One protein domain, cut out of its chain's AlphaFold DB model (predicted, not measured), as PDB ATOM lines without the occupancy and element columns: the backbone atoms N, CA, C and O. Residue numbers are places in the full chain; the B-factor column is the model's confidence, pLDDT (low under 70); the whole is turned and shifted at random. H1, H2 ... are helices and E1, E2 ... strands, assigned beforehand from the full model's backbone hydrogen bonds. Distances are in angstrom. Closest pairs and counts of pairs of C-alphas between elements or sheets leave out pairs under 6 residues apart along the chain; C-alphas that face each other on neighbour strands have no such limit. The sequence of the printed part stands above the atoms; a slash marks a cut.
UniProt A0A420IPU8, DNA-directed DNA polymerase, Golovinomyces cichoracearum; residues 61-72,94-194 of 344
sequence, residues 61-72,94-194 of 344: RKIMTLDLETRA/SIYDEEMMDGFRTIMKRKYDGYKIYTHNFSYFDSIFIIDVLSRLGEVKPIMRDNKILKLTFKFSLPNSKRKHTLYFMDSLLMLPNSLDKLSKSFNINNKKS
ATOM      1  N   ARG A  61     -27.347 -28.320  26.701       65.94
ATOM      2  CA  ARG A  61     -28.676 -27.769  26.427       65.94
ATOM      3  C   ARG A  61     -29.690 -28.902  26.287       65.94
ATOM      4  O   ARG A  61     -29.654 -29.669  25.334       65.94
ATOM      5  N   LYS A  62     -30.643 -28.955  27.221       85.69
ATOM      6  CA  LYS A  62     -31.872 -29.758  27.125       85.69
ATOM      7  C   LYS A  62     -32.785 -29.201  26.024       85.69
ATOM      8  O   LYS A  62     -33.824 -28.609  26.316       85.69
ATOM      9  N   ILE A  63     -32.346 -29.293  24.774       88.31
ATOM     10  CA  ILE A  63     -33.032 -28.768  23.594       88.31
ATOM     11  C   ILE A  63     -33.292 -29.911  22.620       88.31
ATOM     12  O   ILE A  63     -32.447 -30.776  22.420       88.31
ATOM     13  N   MET A  64     -34.470 -29.887  22.013       88.94
ATOM     14  CA  MET A  64     -34.826 -30.677  20.842       88.94
ATOM     15  C   MET A  64     -35.446 -29.755  19.803       88.94
ATOM     16  O   MET A  64     -35.976 -28.694  20.138       88.94
ATOM     17  N   THR A  65     -35.414 -30.182  18.553       87.19
ATOM     18  CA  THR A  65     -36.201 -29.586  17.477       87.19
ATOM     19  C   THR A  65     -37.202 -30.612  16.977       87.19
ATOM     20  O   THR A  65     -36.919 -31.809  17.008       87.19
ATOM     21  N   LEU A  66     -38.360 -30.146  16.536       82.50
ATOM     22  CA  LEU A  66     -39.409 -30.968  15.949       82.50
ATOM     23  C   LEU A  66     -39.887 -30.276  14.670       82.50
ATOM     24  O   LEU A  66     -39.989 -29.050  14.638       82.50
ATOM     25  N   ASP A  67     -40.147 -31.072  13.644       81.12
ATOM     26  CA  ASP A  67     -40.773 -30.661  12.389       81.12
ATOM     27  C   ASP A  67     -41.891 -31.667  12.110       81.12
ATOM     28  O   ASP A  67     -41.717 -32.860  12.392       81.12
ATOM     29  N   LEU A  68     -43.043 -31.194  11.640       75.75
ATOM     30  CA  LEU A  68     -44.211 -32.029  11.381       75.75
ATOM     31  C   LEU A  68     -44.612 -31.909   9.916       75.75
ATOM     32  O   LEU A  68     -44.845 -30.813   9.417       75.75
ATOM     33  N   GLU A  69     -44.758 -33.055   9.260       74.56
ATOM     34  CA  GLU A  69     -45.340 -33.136   7.925       74.56
ATOM     35  C   GLU A  69     -46.773 -33.657   8.043       74.56
ATOM     36  O   GLU A  69     -47.030 -34.686   8.673       74.56
ATOM     37  N   THR A  70     -47.721 -32.936   7.447       70.12
ATOM     38  CA  THR A  70     -49.154 -33.252   7.514       70.12
ATOM     39  C   THR A  70     -49.695 -33.633   6.143       70.12
ATOM     40  O   THR A  70     -49.340 -33.014   5.141       70.12
ATOM     41  N   ARG A  71     -50.616 -34.598   6.104       68.50
ATOM     42  CA  ARG A  71     -51.359 -34.997   4.901       68.50
ATOM     43  C   ARG A  71     -52.837 -34.668   5.085       68.50
ATOM     44  O   ARG A  71     -53.415 -34.982   6.122       68.50
ATOM     45  N   ALA A  72     -53.463 -34.072   4.076       64.69
ATOM     46  CA  ALA A  72     -54.914 -33.940   4.048       64.69
ATOM     47  C   ALA A  72     -55.540 -35.281   3.635       64.69
ATOM     48  O   ALA A  72     -55.221 -35.802   2.568       64.69
ATOM     49  N   SER A  94     -56.841 -35.362   9.457       37.41
ATOM     50  CA  SER A  94     -56.385 -36.502  10.234       37.41
ATOM     51  C   SER A  94     -54.873 -36.586  10.093       37.41
ATOM     52  O   SER A  94     -54.321 -37.157   9.149       37.41
ATOM     53  N   ILE A  95     -54.197 -36.008  11.062       48.75
ATOM     54  CA  ILE A  95     -52.948 -36.590  11.475       48.75
ATOM     55  C   ILE A  95     -53.294 -37.978  11.988       48.75
ATOM     56  O   ILE A  95     -54.344 -38.211  12.587       48.75
ATOM     57  N   TYR A  96     -52.427 -38.913  11.652       58.22
ATOM     58  CA  TYR A  96     -52.336 -40.220  12.256       58.22
ATOM     59  C   TYR A  96     -52.244 -40.048  13.777       58.22
ATOM     60  O   TYR A  96     -51.146 -39.970  14.325       58.22
ATOM     61  N   ASP A  97     -53.390 -39.925  14.452       65.56
ATOM     62  CA  ASP A  97     -53.459 -39.684  15.894       65.56
ATOM     63  C   ASP A  97     -52.582 -40.706  16.627       65.56
ATOM     64  O   ASP A  97     -51.829 -40.348  17.529       65.56
ATOM     65  N   GLU A  98     -52.603 -41.966  16.179       73.19
ATOM     66  CA  GLU A  98     -51.768 -43.042  16.715       73.19
ATOM     67  C   GLU A  98     -50.269 -42.859  16.447       73.19
ATOM     68  O   GLU A  98     -49.494 -42.904  17.400       73.19
ATOM     69  N   GLU A  99     -49.839 -42.580  15.211       75.31
ATOM     70  CA  GLU A  99     -48.409 -42.402  14.907       75.31
ATOM     71  C   GLU A  99     -47.824 -41.169  15.608       75.31
ATOM     72  O   GLU A  99     -46.701 -41.209  16.114       75.31
ATOM     73  N   MET A 100     -48.585 -40.070  15.689       78.88
ATOM     74  CA  MET A 100     -48.158 -38.871  16.407       78.88
ATOM     75  C   MET A 100     -48.105 -39.127  17.919       78.88
ATOM     76  O   MET A 100     -47.143 -38.717  18.578       78.88
ATOM     77  N   MET A 101     -49.091 -39.844  18.476       83.88
ATOM     78  CA  MET A 101     -49.054 -40.295  19.870       83.88
ATOM     79  C   MET A 101     -47.826 -41.168  20.141       83.88
ATOM     80  O   MET A 101     -47.132 -40.945  21.133       83.88
ATOM     81  N   ASP A 102     -47.524 -42.124  19.267       83.44
ATOM     82  CA  ASP A 102     -46.360 -42.999  19.391       83.44
ATOM     83  C   ASP A 102     -45.051 -42.220  19.281       83.44
ATOM     84  O   ASP A 102     -44.155 -42.393  20.117       83.44
ATOM     85  N   GLY A 103     -44.980 -41.270  18.347       83.69
ATOM     86  CA  GLY A 103     -43.899 -40.298  18.237       83.69
ATOM     87  C   GLY A 103     -43.661 -39.563  19.557       83.69
ATOM     88  O   GLY A 103     -42.537 -39.557  20.071       83.69
ATOM     89  N   PHE A 104     -44.712 -39.028  20.183       88.62
ATOM     90  CA  PHE A 104     -44.593 -38.372  21.487       88.62
ATOM     91  C   PHE A 104     -44.219 -39.330  22.619       88.62
ATOM     92  O   PHE A 104     -43.383 -38.982  23.461       88.62
ATOM     93  N   ARG A 105     -44.734 -40.562  22.625       89.19
ATOM     94  CA  ARG A 105     -44.331 -41.592  23.598       89.19
ATOM     95  C   ARG A 105     -42.830 -41.877  23.533       89.19
ATOM     96  O   ARG A 105     -42.216 -42.127  24.573       89.19
ATOM     97  N   THR A 106     -42.190 -41.756  22.364       88.19
ATOM     98  CA  THR A 106     -40.730 -41.938  22.255       88.19
ATOM     99  C   THR A 106     -39.918 -40.896  23.038       88.19
ATOM    100  O   THR A 106     -38.814 -41.216  23.508       88.19
ATOM    101  N   ILE A 107     -40.466 -39.686  23.224       88.69
ATOM    102  CA  ILE A 107     -39.847 -38.578  23.968       88.69
ATOM    103  C   ILE A 107     -40.414 -38.401  25.386       88.69
ATOM    104  O   ILE A 107     -39.820 -37.699  26.204       88.69
ATOM    105  N   MET A 108     -41.496 -39.097  25.739       92.12
ATOM    106  CA  MET A 108     -42.001 -39.204  27.111       92.12
ATOM    107  C   MET A 108     -41.110 -40.136  27.948       92.12
ATOM    108  O   MET A 108     -41.506 -41.226  28.345       92.12
ATOM    109  N   LYS A 109     -39.864 -39.726  28.211       90.19
ATOM    110  CA  LYS A 109     -38.873 -40.505  28.976       90.19
ATOM    111  C   LYS A 109     -38.241 -39.662  30.073       90.19
ATOM    112  O   LYS A 109     -37.991 -38.475  29.884       90.19
ATOM    113  N   ARG A 110     -37.863 -40.299  31.190       90.50
ATOM    114  CA  ARG A 110     -37.209 -39.634  32.338       90.50
ATOM    115  C   ARG A 110     -35.981 -38.808  31.933       90.50
ATOM    116  O   ARG A 110     -35.774 -37.729  32.477       90.50
ATOM    117  N   LYS A 111     -35.187 -39.285  30.964       89.00
ATOM    118  CA  LYS A 111     -33.994 -38.574  30.462       89.00
ATOM    119  C   LYS A 111     -34.300 -37.241  29.773       89.00
ATOM    120  O   LYS A 111     -33.413 -36.399  29.680       89.00
ATOM    121  N   TYR A 112     -35.535 -37.050  29.315       91.44
ATOM    122  CA  TYR A 112     -35.977 -35.849  28.612       91.44
ATOM    123  C   TYR A 112     -36.745 -34.875  29.516       91.44
ATOM    124  O   TYR A 112     -37.242 -33.855  29.052       91.44
ATOM    125  N   ASP A 113     -36.790 -35.133  30.825       93.00
ATOM    126  CA  ASP A 113     -37.424 -34.232  31.783       93.00
ATOM    127  C   ASP A 113     -36.767 -32.837  31.772       93.00
ATOM    128  O   ASP A 113     -35.553 -32.670  31.972       93.00
ATOM    129  N   GLY A 114     -37.591 -31.821  31.531       92.50
ATOM    130  CA  GLY A 114     -37.211 -30.418  31.418       92.50
ATOM    131  C   GLY A 114     -36.656 -29.997  30.055       92.50
ATOM    132  O   GLY A 114     -36.076 -28.914  29.970       92.50
ATOM    133  N   TYR A 115     -36.788 -30.818  29.008       93.81
ATOM    134  CA  TYR A 115     -36.370 -30.432  27.658       93.81
ATOM    135  C   TYR A 115     -37.277 -29.369  27.035       93.81
ATOM    136  O   TYR A 115     -38.490 -29.349  27.247       93.81
ATOM    137  N   LYS A 116     -36.651 -28.484  26.256       92.69
ATOM    138  CA  LYS A 116     -37.296 -27.472  25.420       92.69
ATOM    139  C   LYS A 116     -37.293 -27.945  23.972       92.69
ATOM    140  O   LYS A 116     -36.234 -28.058  23.363       92.69
ATOM    141  N   ILE A 117     -38.468 -28.226  23.446       92.56
ATOM    142  CA  ILE A 117     -38.708 -28.665  22.080       92.56
ATOM    143  C   ILE A 117     -39.088 -27.429  21.273       92.56
ATOM    144  O   ILE A 117     -40.060 -26.751  21.594       92.56
ATOM    145  N   TYR A 118     -38.303 -27.110  20.256       90.69
ATOM    146  CA  TYR A 118     -38.560 -25.987  19.369       90.69
ATOM    147  C   TYR A 118     -39.148 -26.490  18.057       90.69
ATOM    148  O   TYR A 118     -38.518 -27.291  17.368       90.69
ATOM    149  N   THR A 119     -40.317 -25.976  17.699       88.88
ATOM    150  CA  THR A 119     -40.851 -26.060  16.335       88.88
ATOM    151  C   THR A 119     -40.777 -24.673  15.700       88.88
ATOM    152  O   THR A 119     -40.646 -23.650  16.392       88.88
ATOM    153  N   HIS A 120     -40.744 -24.600  14.375       89.25
ATOM    154  CA  HIS A 120     -40.675 -23.322  13.674       89.25
ATOM    155  C   HIS A 120     -42.056 -22.934  13.179       89.25
ATOM    156  O   HIS A 120     -42.631 -23.672  12.394       89.25
ATOM    157  N   ASN A 121     -42.555 -21.770  13.609       87.56
ATOM    158  CA  ASN A 121     -43.936 -21.336  13.377       87.56
ATOM    159  C   ASN A 121     -44.976 -22.137  14.191       87.56
ATOM    160  O   ASN A 121     -46.096 -22.373  13.734       87.56
ATOM    161  N   PHE A 122     -44.611 -22.518  15.423       86.88
ATOM    162  CA  PHE A 122     -45.452 -23.327  16.314       86.88
ATOM    163  C   PHE A 122     -46.852 -22.739  16.488       86.88
ATOM    164  O   PHE A 122     -47.836 -23.451  16.330       86.88
ATOM    165  N   SER A 123     -46.931 -21.443  16.812       84.12
ATOM    166  CA  SER A 123     -48.165 -20.784  17.260       84.12
ATOM    167  C   SER A 123     -49.270 -20.755  16.208       84.12
ATOM    168  O   SER A 123     -50.430 -20.565  16.558       84.12
ATOM    169  N   TYR A 124     -48.904 -20.856  14.930       80.69
ATOM    170  CA  TYR A 124     -49.824 -20.679  13.810       80.69
ATOM    171  C   TYR A 124     -50.193 -21.986  13.116       80.69
ATOM    172  O   TYR A 124     -51.198 -22.018  12.411       80.69
ATOM    173  N   PHE A 125     -49.385 -23.035  13.274       78.00
ATOM    174  CA  PHE A 125     -49.558 -24.275  12.526       78.00
ATOM    175  C   PHE A 125     -49.513 -25.490  13.455       78.00
ATOM    176  O   PHE A 125     -50.562 -25.970  13.890       78.00
ATOM    177  N   ASP A 126     -48.309 -25.929  13.832       75.94
ATOM    178  CA  ASP A 126     -48.090 -27.175  14.575       75.94
ATOM    179  C   ASP A 126     -48.870 -27.247  15.892       75.94
ATOM    180  O   ASP A 126     -49.260 -28.328  16.329       75.94
ATOM    181  N   SER A 127     -49.111 -26.110  16.555       82.81
ATOM    182  CA  SER A 127     -49.759 -26.094  17.865       82.81
ATOM    183  C   SER A 127     -51.156 -26.697  17.865       82.81
ATOM    184  O   SER A 127     -51.531 -27.308  18.859       82.81
ATOM    185  N   ILE A 128     -51.918 -26.549  16.778       82.56
ATOM    186  CA  ILE A 128     -53.294 -27.064  16.703       82.56
ATOM    187  C   ILE A 128     -53.277 -28.590  16.842       82.56
ATOM    188  O   ILE A 128     -54.010 -29.160  17.646       82.56
ATOM    189  N   PHE A 129     -52.359 -29.226  16.124       82.44
ATOM    190  CA  PHE A 129     -52.170 -30.669  16.094       82.44
ATOM    191  C   PHE A 129     -51.510 -31.208  17.365       82.44
ATOM    192  O   PHE A 129     -51.970 -32.173  17.972       82.44
ATOM    193  N   ILE A 130     -50.435 -30.549  17.803       86.62
ATOM    194  CA  ILE A 130     -49.664 -30.966  18.973       86.62
ATOM    195  C   ILE A 130     -50.514 -30.878  20.246       86.62
ATOM    196  O   ILE A 130     -50.444 -31.772  21.086       86.62
ATOM    197  N   ILE A 131     -51.312 -29.818  20.420       89.75
ATOM    198  CA  ILE A 131     -52.129 -29.644  21.631       89.75
ATOM    199  C   ILE A 131     -53.190 -30.733  21.742       89.75
ATOM    200  O   ILE A 131     -53.341 -31.291  22.828       89.75
ATOM    201  N   ASP A 132     -53.887 -31.045  20.646       86.69
ATOM    202  CA  ASP A 132     -54.909 -32.091  20.631       86.69
ATOM    203  C   ASP A 132     -54.315 -33.434  21.075       86.69
ATOM    204  O   ASP A 132     -54.745 -34.007  22.078       86.69
ATOM    205  N   VAL A 133     -53.223 -33.872  20.442       88.19
ATOM    206  CA  VAL A 133     -52.576 -35.149  20.777       88.19
ATOM    207  C   VAL A 133     -52.002 -35.163  22.196       88.19
ATOM    208  O   VAL A 133     -52.219 -36.115  22.949       88.19
ATOM    209  N   LEU A 134     -51.298 -34.107  22.614       91.62
ATOM    210  CA  LEU A 134     -50.716 -34.058  23.958       91.62
ATOM    211  C   LEU A 134     -51.779 -34.007  25.060       91.62
ATOM    212  O   LEU A 134     -51.543 -34.551  26.139       91.62
ATOM    213  N   SER A 135     -52.943 -33.400  24.807       92.56
ATOM    214  CA  SER A 135     -54.041 -33.322  25.782       92.56
ATOM    215  C   SER A 135     -54.616 -34.696  26.136       92.56
ATOM    216  O   SER A 135     -55.084 -34.906  27.254       92.56
ATOM    217  N   ARG A 136     -54.506 -35.659  25.213       91.62
ATOM    218  CA  ARG A 136     -54.905 -37.058  25.416       91.62
ATOM    219  C   ARG A 136     -53.840 -37.863  26.172       91.62
ATOM    220  O   ARG A 136     -54.161 -38.870  26.797       91.62
ATOM    221  N   LEU A 137     -52.576 -37.431  26.130       92.12
ATOM    222  CA  LEU A 137     -51.440 -38.112  26.769       92.12
ATOM    223  C   LEU A 137     -51.095 -37.565  28.165       92.12
ATOM    224  O   LEU A 137     -50.373 -38.221  28.921       92.12
ATOM    225  N   GLY A 138     -51.557 -36.365  28.518       93.75
ATOM    226  CA  GLY A 138     -51.229 -35.729  29.790       93.75
ATOM    227  C   GLY A 138     -51.780 -34.312  29.947       93.75
ATOM    228  O   GLY A 138     -52.663 -33.866  29.226       93.75
ATOM    229  N   GLU A 139     -51.252 -33.587  30.931       96.06
ATOM    230  CA  GLU A 139     -51.697 -32.233  31.271       96.06
ATOM    231  C   GLU A 139     -50.966 -31.205  30.400       96.06
ATOM    232  O   GLU A 139     -49.738 -31.086  30.451       96.06
ATOM    233  N   VAL A 140     -51.725 -30.422  29.635       96.44
ATOM    234  CA  VAL A 140     -51.204 -29.382  28.743       96.44
ATOM    235  C   VAL A 140     -51.584 -28.000  29.276       96.44
ATOM    236  O   VAL A 140     -52.743 -27.736  29.580       96.44
ATOM    237  N   LYS A 141     -50.608 -27.090  29.381       96.50
ATOM    238  CA  LYS A 141     -50.817 -25.702  29.817       96.50
ATOM    239  C   LYS A 141     -50.112 -24.709  28.883       96.50
ATOM    240  O   LYS A 141     -48.887 -24.556  28.989       96.50
ATOM    241  N   PRO A 142     -50.845 -24.024  27.985       94.31
ATOM    242  CA  PRO A 142     -50.283 -22.980  27.137       94.31
ATOM    243  C   PRO A 142     -50.060 -21.676  27.915       94.31
ATOM    244  O   PRO A 142     -50.790 -21.341  28.845       94.31
ATOM    245  N   ILE A 143     -49.042 -20.924  27.507       93.75
ATOM    246  CA  ILE A 143     -48.830 -19.519  27.849       93.75
ATOM    247  C   ILE A 143     -48.897 -18.743  26.543       93.75
ATOM    248  O   ILE A 143     -48.074 -18.960  25.649       93.75
ATOM    249  N   MET A 144     -49.875 -17.850  26.451       91.56
ATOM    250  CA  MET A 144     -50.173 -17.100  25.239       91.56
ATOM    251  C   MET A 144     -49.996 -15.603  25.456       91.56
ATOM    252  O   MET A 144     -50.196 -15.095  26.559       91.56
ATOM    253  N   ARG A 145     -49.629 -14.905  24.387       88.25
ATOM    254  CA  ARG A 145     -49.614 -13.448  24.299       88.25
ATOM    255  C   ARG A 145     -49.978 -13.057  22.875       88.25
ATOM    256  O   ARG A 145     -49.417 -13.627  21.947       88.25
ATOM    257  N   ASP A 146     -50.896 -12.111  22.709       87.50
ATOM    258  CA  ASP A 146     -51.309 -11.596  21.395       87.50
ATOM    259  C   ASP A 146     -51.690 -12.727  20.414       87.50
ATOM    260  O   ASP A 146     -51.216 -12.784  19.281       87.50
ATOM    261  N   ASN A 147     -52.494 -13.687  20.893       85.31
ATOM    262  CA  ASN A 147     -52.911 -14.909  20.184       85.31
ATOM    263  C   ASN A 147     -51.776 -15.852  19.742       85.31
ATOM    264  O   ASN A 147     -52.022 -16.809  19.015       85.31
ATOM    265  N   LYS A 148     -50.543 -15.637  20.207       86.44
ATOM    266  CA  LYS A 148     -49.392 -16.509  19.941       86.44
ATOM    267  C   LYS A 148     -49.057 -17.340  21.165       86.44
ATOM    268  O   LYS A 148     -49.027 -16.821  22.283       86.44
ATOM    269  N   ILE A 149     -48.757 -18.619  20.964       89.62
ATOM    270  CA  ILE A 149     -48.326 -19.505  22.042       89.62
ATOM    271  C   ILE A 149     -46.823 -19.325  22.230       89.62
ATOM    272  O   ILE A 149     -46.005 -19.818  21.461       89.62
ATOM    273  N   LEU A 150     -46.446 -18.635  23.303       89.00
ATOM    274  CA  LEU A 150     -45.041 -18.440  23.654       89.00
ATOM    275  C   LEU A 150     -44.407 -19.742  24.156       89.00
ATOM    276  O   LEU A 150     -43.228 -20.004  23.922       89.00
ATOM    277  N   LYS A 151     -45.187 -20.524  24.909       93.25
ATOM    278  CA  LYS A 151     -44.750 -21.775  25.527       93.25
ATOM    279  C   LYS A 151     -45.938 -22.686  25.789       93.25
ATOM    280  O   LYS A 151     -46.878 -22.274  26.463       93.25
ATOM    281  N   LEU A 152     -45.847 -23.944  25.378       95.62
ATOM    282  CA  LEU A 152     -46.743 -25.010  25.811       95.62
ATOM    283  C   LEU A 152     -46.030 -25.876  26.849       95.62
ATOM    284  O   LEU A 152     -44.982 -26.455  26.574       95.62
ATOM    285  N   THR A 153     -46.578 -25.962  28.057       97.62
ATOM    286  CA  THR A 153     -46.058 -26.861  29.095       97.62
ATOM    287  C   THR A 153     -46.825 -28.172  29.037       97.62
ATOM    288  O   THR A 153     -48.034 -28.162  29.240       97.62
ATOM    289  N   PHE A 154     -46.136 -29.283  28.798       97.38
ATOM    290  CA  PHE A 154     -46.719 -30.620  28.803       97.38
ATOM    291  C   PHE A 154     -46.196 -31.407  30.000       97.38
ATOM    292  O   PHE A 154     -44.986 -31.593  30.136       97.38
ATOM    293  N   LYS A 155     -47.092 -31.859  30.879       97.19
ATOM    294  CA  LYS A 155     -46.759 -32.696  32.032       97.19
ATOM    295  C   LYS A 155     -47.347 -34.088  31.870       97.19
ATOM    296  O   LYS A 155     -48.539 -34.238  31.619       97.19
ATOM    297  N   PHE A 156     -46.529 -35.100  32.120       95.25
ATOM    298  CA  PHE A 156     -46.929 -36.501  32.027       95.25
ATOM    299  C   PHE A 156     -46.363 -37.328  33.180       95.25
ATOM    300  O   PHE A 156     -45.385 -36.943  33.825       95.25
ATOM    301  N   SER A 157     -46.977 -38.480  33.426       94.44
ATOM    302  CA  SER A 157     -46.511 -39.472  34.399       94.44
ATOM    303  C   SER A 157     -45.994 -40.701  33.661       94.44
ATOM    304  O   SER A 157     -46.557 -41.101  32.644       94.44
ATOM    305  N   LEU A 158     -44.918 -41.301  34.165       92.12
ATOM    306  CA  LEU A 158     -44.422 -42.581  33.659       92.12
ATOM    307  C   LEU A 158     -45.078 -43.743  34.416       92.12
ATOM    308  O   LEU A 158     -45.405 -43.572  35.597       92.12
ATOM    309  N   PRO A 159     -45.200 -44.932  33.794       85.94
ATOM    310  CA  PRO A 159     -45.581 -46.144  34.510       85.94
ATOM    311  C   PRO A 159     -44.687 -46.329  35.740       85.94
ATOM    312  O   PRO A 159     -43.467 -46.176  35.657       85.94
ATOM    313  N   ASN A 160     -45.293 -46.625  36.890       84.50
ATOM    314  CA  ASN A 160     -44.606 -46.857  38.169       84.50
ATOM    315  C   ASN A 160     -43.863 -45.640  38.768       84.50
ATOM    316  O   ASN A 160     -43.070 -45.802  39.695       84.50
ATOM    317  N   SER A 161     -44.125 -44.414  38.298       84.94
ATOM    318  CA  SER A 161     -43.580 -43.183  38.886       84.94
ATOM    319  C   SER A 161     -44.687 -42.305  39.468       84.94
ATOM    320  O   SER A 161     -45.617 -41.915  38.768       84.94
ATOM    321  N   LYS A 162     -44.545 -41.905  40.740       85.00
ATOM    322  CA  LYS A 162     -45.400 -40.870  41.361       85.00
ATOM    323  C   LYS A 162     -45.003 -39.445  40.949       85.00
ATOM    324  O   LYS A 162     -45.747 -38.498  41.189       85.00
ATOM    325  N   ARG A 163     -43.817 -39.271  40.355       90.88
ATOM    326  CA  ARG A 163     -43.303 -37.973  39.904       90.88
ATOM    327  C   ARG A 163     -43.826 -37.660  38.503       90.88
ATOM    328  O   ARG A 163     -43.637 -38.460  37.587       90.88
ATOM    329  N   LYS A 164     -44.381 -36.456  38.334       92.69
ATOM    330  CA  LYS A 164     -44.666 -35.869  37.018       92.69
ATOM    331  C   LYS A 164     -43.375 -35.362  36.366       92.69
ATOM    332  O   LYS A 164     -42.536 -34.743  37.024       92.69
ATOM    333  N   HIS A 165     -43.246 -35.602  35.071       95.12
ATOM    334  CA  HIS A 165     -42.191 -35.085  34.205       95.12
ATOM    335  C   HIS A 165     -42.751 -33.989  33.307       95.12
ATOM    336  O   HIS A 165     -43.955 -33.954  33.061       95.12
ATOM    337  N   THR A 166     -41.895 -33.078  32.848       96.62
ATOM    338  CA  THR A 166     -42.321 -31.905  32.075       96.62
ATOM    339  C   THR A 166     -41.508 -31.738  30.795       96.62
ATOM    340  O   THR A 166     -40.280 -31.785  30.828       96.62
ATOM    341  N   LEU A 167     -42.190 -31.469  29.686       96.12
ATOM    342  CA  LEU A 167     -41.618 -30.989  28.428       96.12
ATOM    343  C   LEU A 167     -42.161 -29.591  28.118       96.12
ATOM    344  O   LEU A 167     -43.279 -29.243  28.506       96.12
ATOM    345  N   TYR A 168     -41.366 -28.788  27.419       95.38
ATOM    346  CA  TYR A 168     -41.744 -27.435  27.014       95.38
ATOM    347  C   TYR A 168     -41.686 -27.313  25.499       95.38
ATOM    348  O   TYR A 168     -40.599 -27.420  24.946       95.38
ATOM    349  N   PHE A 169     -42.806 -27.039  24.836       93.69
ATOM    350  CA  PHE A 169     -42.809 -26.702  23.413       93.69
ATOM    351  C   PHE A 169     -42.754 -25.189  23.247       93.69
ATOM    352  O   PHE A 169     -43.452 -24.453  23.948       93.69
ATOM    353  N   MET A 170     -41.885 -24.732  22.356       92.38
ATOM    354  CA  MET A 170     -41.537 -23.330  22.165       92.38
ATOM    355  C   MET A 170     -41.598 -22.989  20.678       92.38
ATOM    356  O   MET A 170     -41.175 -23.781  19.838       92.38
ATOM    357  N   ASP A 171     -42.040 -21.775  20.365       92.00
ATOM    358  CA  ASP A 171     -42.020 -21.266  18.998       92.00
ATOM    359  C   ASP A 171     -40.676 -20.602  18.683       92.00
ATOM    360  O   ASP A 171     -40.343 -19.535  19.212       92.00
ATOM    361  N   SER A 172     -39.883 -21.226  17.812       91.75
ATOM    362  CA  SER A 172     -38.603 -20.648  17.394       91.75
ATOM    363  C   SER A 172     -38.763 -19.407  16.513       91.75
ATOM    364  O   SER A 172     -37.861 -18.570  16.518       91.75
ATOM    365  N   LEU A 173     -39.896 -19.224  15.819       91.69
ATOM    366  CA  LEU A 173     -40.128 -18.062  14.949       91.69
ATOM    367  C   LEU A 173     -40.200 -16.756  15.754       91.69
ATOM    368  O   LEU A 173     -39.797 -15.702  15.273       91.69
ATOM    369  N   LEU A 174     -40.647 -16.822  17.010       89.81
ATOM    370  CA  LEU A 174     -40.692 -15.656  17.902       89.81
ATOM    371  C   LEU A 174     -39.300 -15.186  18.338       89.81
ATOM    372  O   LEU A 174     -39.135 -14.032  18.726       89.81
ATOM    373  N   MET A 175     -38.303 -16.072  18.283       88.62
ATOM    374  CA  MET A 175     -36.904 -15.750  18.574       88.62
ATOM    375  C   MET A 175     -36.107 -15.446  17.303       88.62
ATOM    376  O   MET A 175     -35.200 -14.617  17.324       88.62
ATOM    377  N   LEU A 176     -36.433 -16.132  16.207       91.69
ATOM    378  CA  LEU A 176     -35.777 -16.035  14.908       91.69
ATOM    379  C   LEU A 176     -36.841 -15.682  13.856       91.69
ATOM    380  O   LEU A 176     -37.361 -16.591  13.206       91.69
ATOM    381  N   PRO A 177     -37.187 -14.387  13.693       91.31
ATOM    382  CA  PRO A 177     -38.363 -13.934  12.942       91.31
ATOM    383  C   PRO A 177     -38.130 -13.946  11.426       91.31
ATOM    384  O   PRO A 177     -38.220 -12.926  10.745       91.31
ATOM    385  N   ASN A 178     -37.767 -15.103  10.878       92.19
ATOM    386  CA  ASN A 178     -37.574 -15.297   9.450       92.19
ATOM    387  C   ASN A 178     -37.759 -16.772   9.080       92.19
ATOM    388  O   ASN A 178     -37.616 -17.641   9.932       92.19
ATOM    389  N   SER A 179     -38.025 -17.066   7.807       89.56
ATOM    390  CA  SER A 179     -38.157 -18.451   7.339       89.56
ATOM    391  C   SER A 179     -36.854 -19.229   7.539       89.56
ATOM    392  O   SER A 179     -35.780 -18.673   7.289       89.56
ATOM    393  N   LEU A 180     -36.939 -20.524   7.851       89.69
ATOM    394  CA  LEU A 180     -35.772 -21.408   7.978       89.69
ATOM    395  C   LEU A 180     -34.798 -21.343   6.785       89.69
ATOM    396  O   LEU A 180     -33.591 -21.387   7.000       89.69
ATOM    397  N   ASP A 181     -35.284 -21.182   5.547       88.25
ATOM    398  CA  ASP A 181     -34.420 -20.997   4.367       88.25
ATOM    399  C   ASP A 181     -33.551 -19.734   4.496       88.25
ATOM    400  O   ASP A 181     -32.319 -19.813   4.519       88.25
ATOM    401  N   LYS A 182     -34.186 -18.571   4.690       90.88
ATOM    402  CA  LYS A 182     -33.495 -17.290   4.915       90.88
ATOM    403  C   LYS A 182     -32.571 -17.327   6.132       90.88
ATOM    404  O   LYS A 182     -31.456 -16.816   6.052       90.88
ATOM    405  N   LEU A 183     -32.986 -17.962   7.233       91.88
ATOM    406  CA  LEU A 183     -32.139 -18.138   8.417       91.88
ATOM    407  C   LEU A 183     -30.904 -18.981   8.090       91.88
ATOM    408  O   LEU A 183     -29.793 -18.589   8.439       91.88
ATOM    409  N   SER A 184     -31.061 -20.091   7.366       91.19
ATOM    410  CA  SER A 184     -29.936 -20.958   6.996       91.19
ATOM    411  C   SER A 184     -28.898 -20.236   6.125       91.19
ATOM    412  O   SER A 184     -27.688 -20.439   6.275       91.19
ATOM    413  N   LYS A 185     -29.356 -19.337   5.246       88.62
ATOM    414  CA  LYS A 185     -28.501 -18.460   4.435       88.62
ATOM    415  C   LYS A 185     -27.812 -17.410   5.310       88.62
ATOM    416  O   LYS A 185     -26.590 -17.327   5.286       88.62
ATOM    417  N   SER A 186     -28.573 -16.692   6.138       92.19
ATOM    418  CA  SER A 186     -28.067 -15.612   6.997       92.19
ATOM    419  C   SER A 186     -27.050 -16.077   8.038       92.19
ATOM    420  O   SER A 186     -26.066 -15.386   8.269       92.19
ATOM    421  N   PHE A 187     -27.269 -17.233   8.673       91.06
ATOM    422  CA  PHE A 187     -26.329 -17.802   9.649       91.06
ATOM    423  C   PHE A 187     -25.149 -18.528   9.000       91.06
ATOM    424  O   PHE A 187     -24.293 -19.058   9.698       91.06
ATOM    425  N   ASN A 188     -25.125 -18.588   7.669       88.69
ATOM    426  CA  ASN A 188     -24.136 -19.303   6.883       88.69
ATOM    427  C   ASN A 188     -23.846 -20.742   7.366       88.69
ATOM    428  O   ASN A 188     -22.709 -21.199   7.348       88.69
ATOM    429  N   ILE A 189     -24.880 -21.476   7.790       87.00
ATOM    430  CA  ILE A 189     -24.711 -22.862   8.255       87.00
ATOM    431  C   ILE A 189     -24.418 -23.812   7.087       87.00
ATOM    432  O   ILE A 189     -24.896 -23.574   5.976       87.00
ATOM    433  N   ASN A 190     -23.677 -24.895   7.340       84.25
ATOM    434  CA  ASN A 190     -23.324 -25.893   6.318       84.25
ATOM    435  C   ASN A 190     -24.572 -26.574   5.733       84.25
ATOM    436  O   ASN A 190     -24.712 -26.701   4.519       84.25
ATOM    437  N   ASN A 191     -25.509 -26.952   6.603       82.38
ATOM    438  CA  ASN A 191     -26.742 -27.632   6.219       82.38
ATOM    439  C   ASN A 191     -27.832 -26.597   5.924       82.38
ATOM    440  O   ASN A 191     -28.519 -26.128   6.833       82.38
ATOM    441  N   LYS A 192     -27.970 -26.200   4.656       84.81
ATOM    442  CA  LYS A 192     -29.058 -25.312   4.218       84.81
ATOM    443  C   LYS A 192     -30.392 -26.058   4.211       84.81
ATOM    444  O   LYS A 192     -30.420 -27.267   3.987       84.81
ATOM    445  N   LYS A 193     -31.504 -25.342   4.429       84.44
ATOM    446  CA  LYS A 193     -32.836 -25.947   4.273       84.44
ATOM    447  C   LYS A 193     -33.010 -26.370   2.813       84.44
ATOM    448  O   LYS A 193     -32.793 -25.568   1.910       84.44
ATOM    449  N   SER A 194     -33.374 -27.633   2.614       81.38
ATOM    450  CA  SER A 194     -33.697 -28.179   1.298       81.38
ATOM    451  C   SER A 194     -35.172 -27.946   0.958       81.38
ATOM    452  O   SER A 194     -35.949 -27.448   1.776       81.38
TER     453      SER A 194
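AT A GLANCE: This is residues 61 to 72 and 94 to 194 of the 344 residues of the protein "DNA-directed DNA polymerase" of Golovinomyces cichoracearum (UniProt A0A420IPU8). A twisted sheet of five strands has one helix, H2, packed along one face, chiefly over E4, while H1 crosses the far end of H2 and no named helix covers the opposite face. The short helix H3 sits well off one end of the sheet, and the loop between E4 and E5 lies at the other end of the long axis. The 113 printed residues run E1, H1, E2, H2, E3, E4, E5, H3; the mixed sheet has the order E1, E2, E5, E4, E3. The class is mixed, helices and strands; the whole is compact, with a radius of gyration of the C-alphas of 15.0 A and spans of 47 by 34 by 29 A.

IN THESE COORDINATES: E1 is residues 63 to 65, its first C-alpha at (-33.032, -28.768, 23.594). After the cut, H1 is residues 97 to 107, 15.9 A long. E2 is residues 116 to 119, 9.9 A long. H2 is residues 126 to 137, 16.7 A long. E3, residues 139 to 145, spans 20.1 A; E4, residues 148 to 157, spans 27.3 A, from C-alpha 148 at (-49.392, -16.509, 19.941). E5, residues 164 to 171, spans 23.3 A. H3, residues 180 to 186, ends with C-alpha 186 at (-28.067, -15.612, 6.997).

HOW THE PARTS SIT: E1, an edge strand, is parallel to E2, with N 64 and O 116 2.9 A apart. E2 is parallel to E5, with N 117 and O 168 at 2.7 A. E3, E4 and E5 form a meander, each strand the antiparallel neighbour of the one before, and make two hairpins: N 141 and O 153 are 2.8 A apart, and N 167 and O 154 are 2.8 A apart. The sheet is only just strongly twisted, its C-alphas up to 4.4 A off the best plane. E2, H2 and E3 make a split strand-helix-strand unit, two strands running the same way with E5 and E4 between them in the sheet, and its crossover is right-handed. H2 on one face gives two layers, helix over sheet. Its height over the sheet is 8.9 A; it runs along the strands, at 20 degrees to E4 on the local plane, over E4 and only just not over E5 and E3, on each of which 2 of its C-alphas fall. H1 is not on the sheet; it touches H2, residues 133 to 137 alone, about perpendicular at 80 degrees, the closest C-alphas being those of Met 101 and Val 133, 6.3 A apart. H3 is not on the sheet and is apart from H1 and H2. Every O i to N i+4 pair is within hydrogen-bond range in H3, against 6 of 7 in H1 and 6 of 8 in H2.

THE WHOLE: The C-alphas farthest apart, those of Asn 160 and Ser 186, are 47.1 A apart. Residues 73 to 93 are not printed, and C-alphas 72 and 94 are 6.9 A apart across this cut. Of the links that are printed whole, H2 to E3 and E3 to E4 are tight, the others short, and none is long. Mean pLDDT of the printed part is 86.8; residues 61, 71 to 72 and 94 to 97 are under 70.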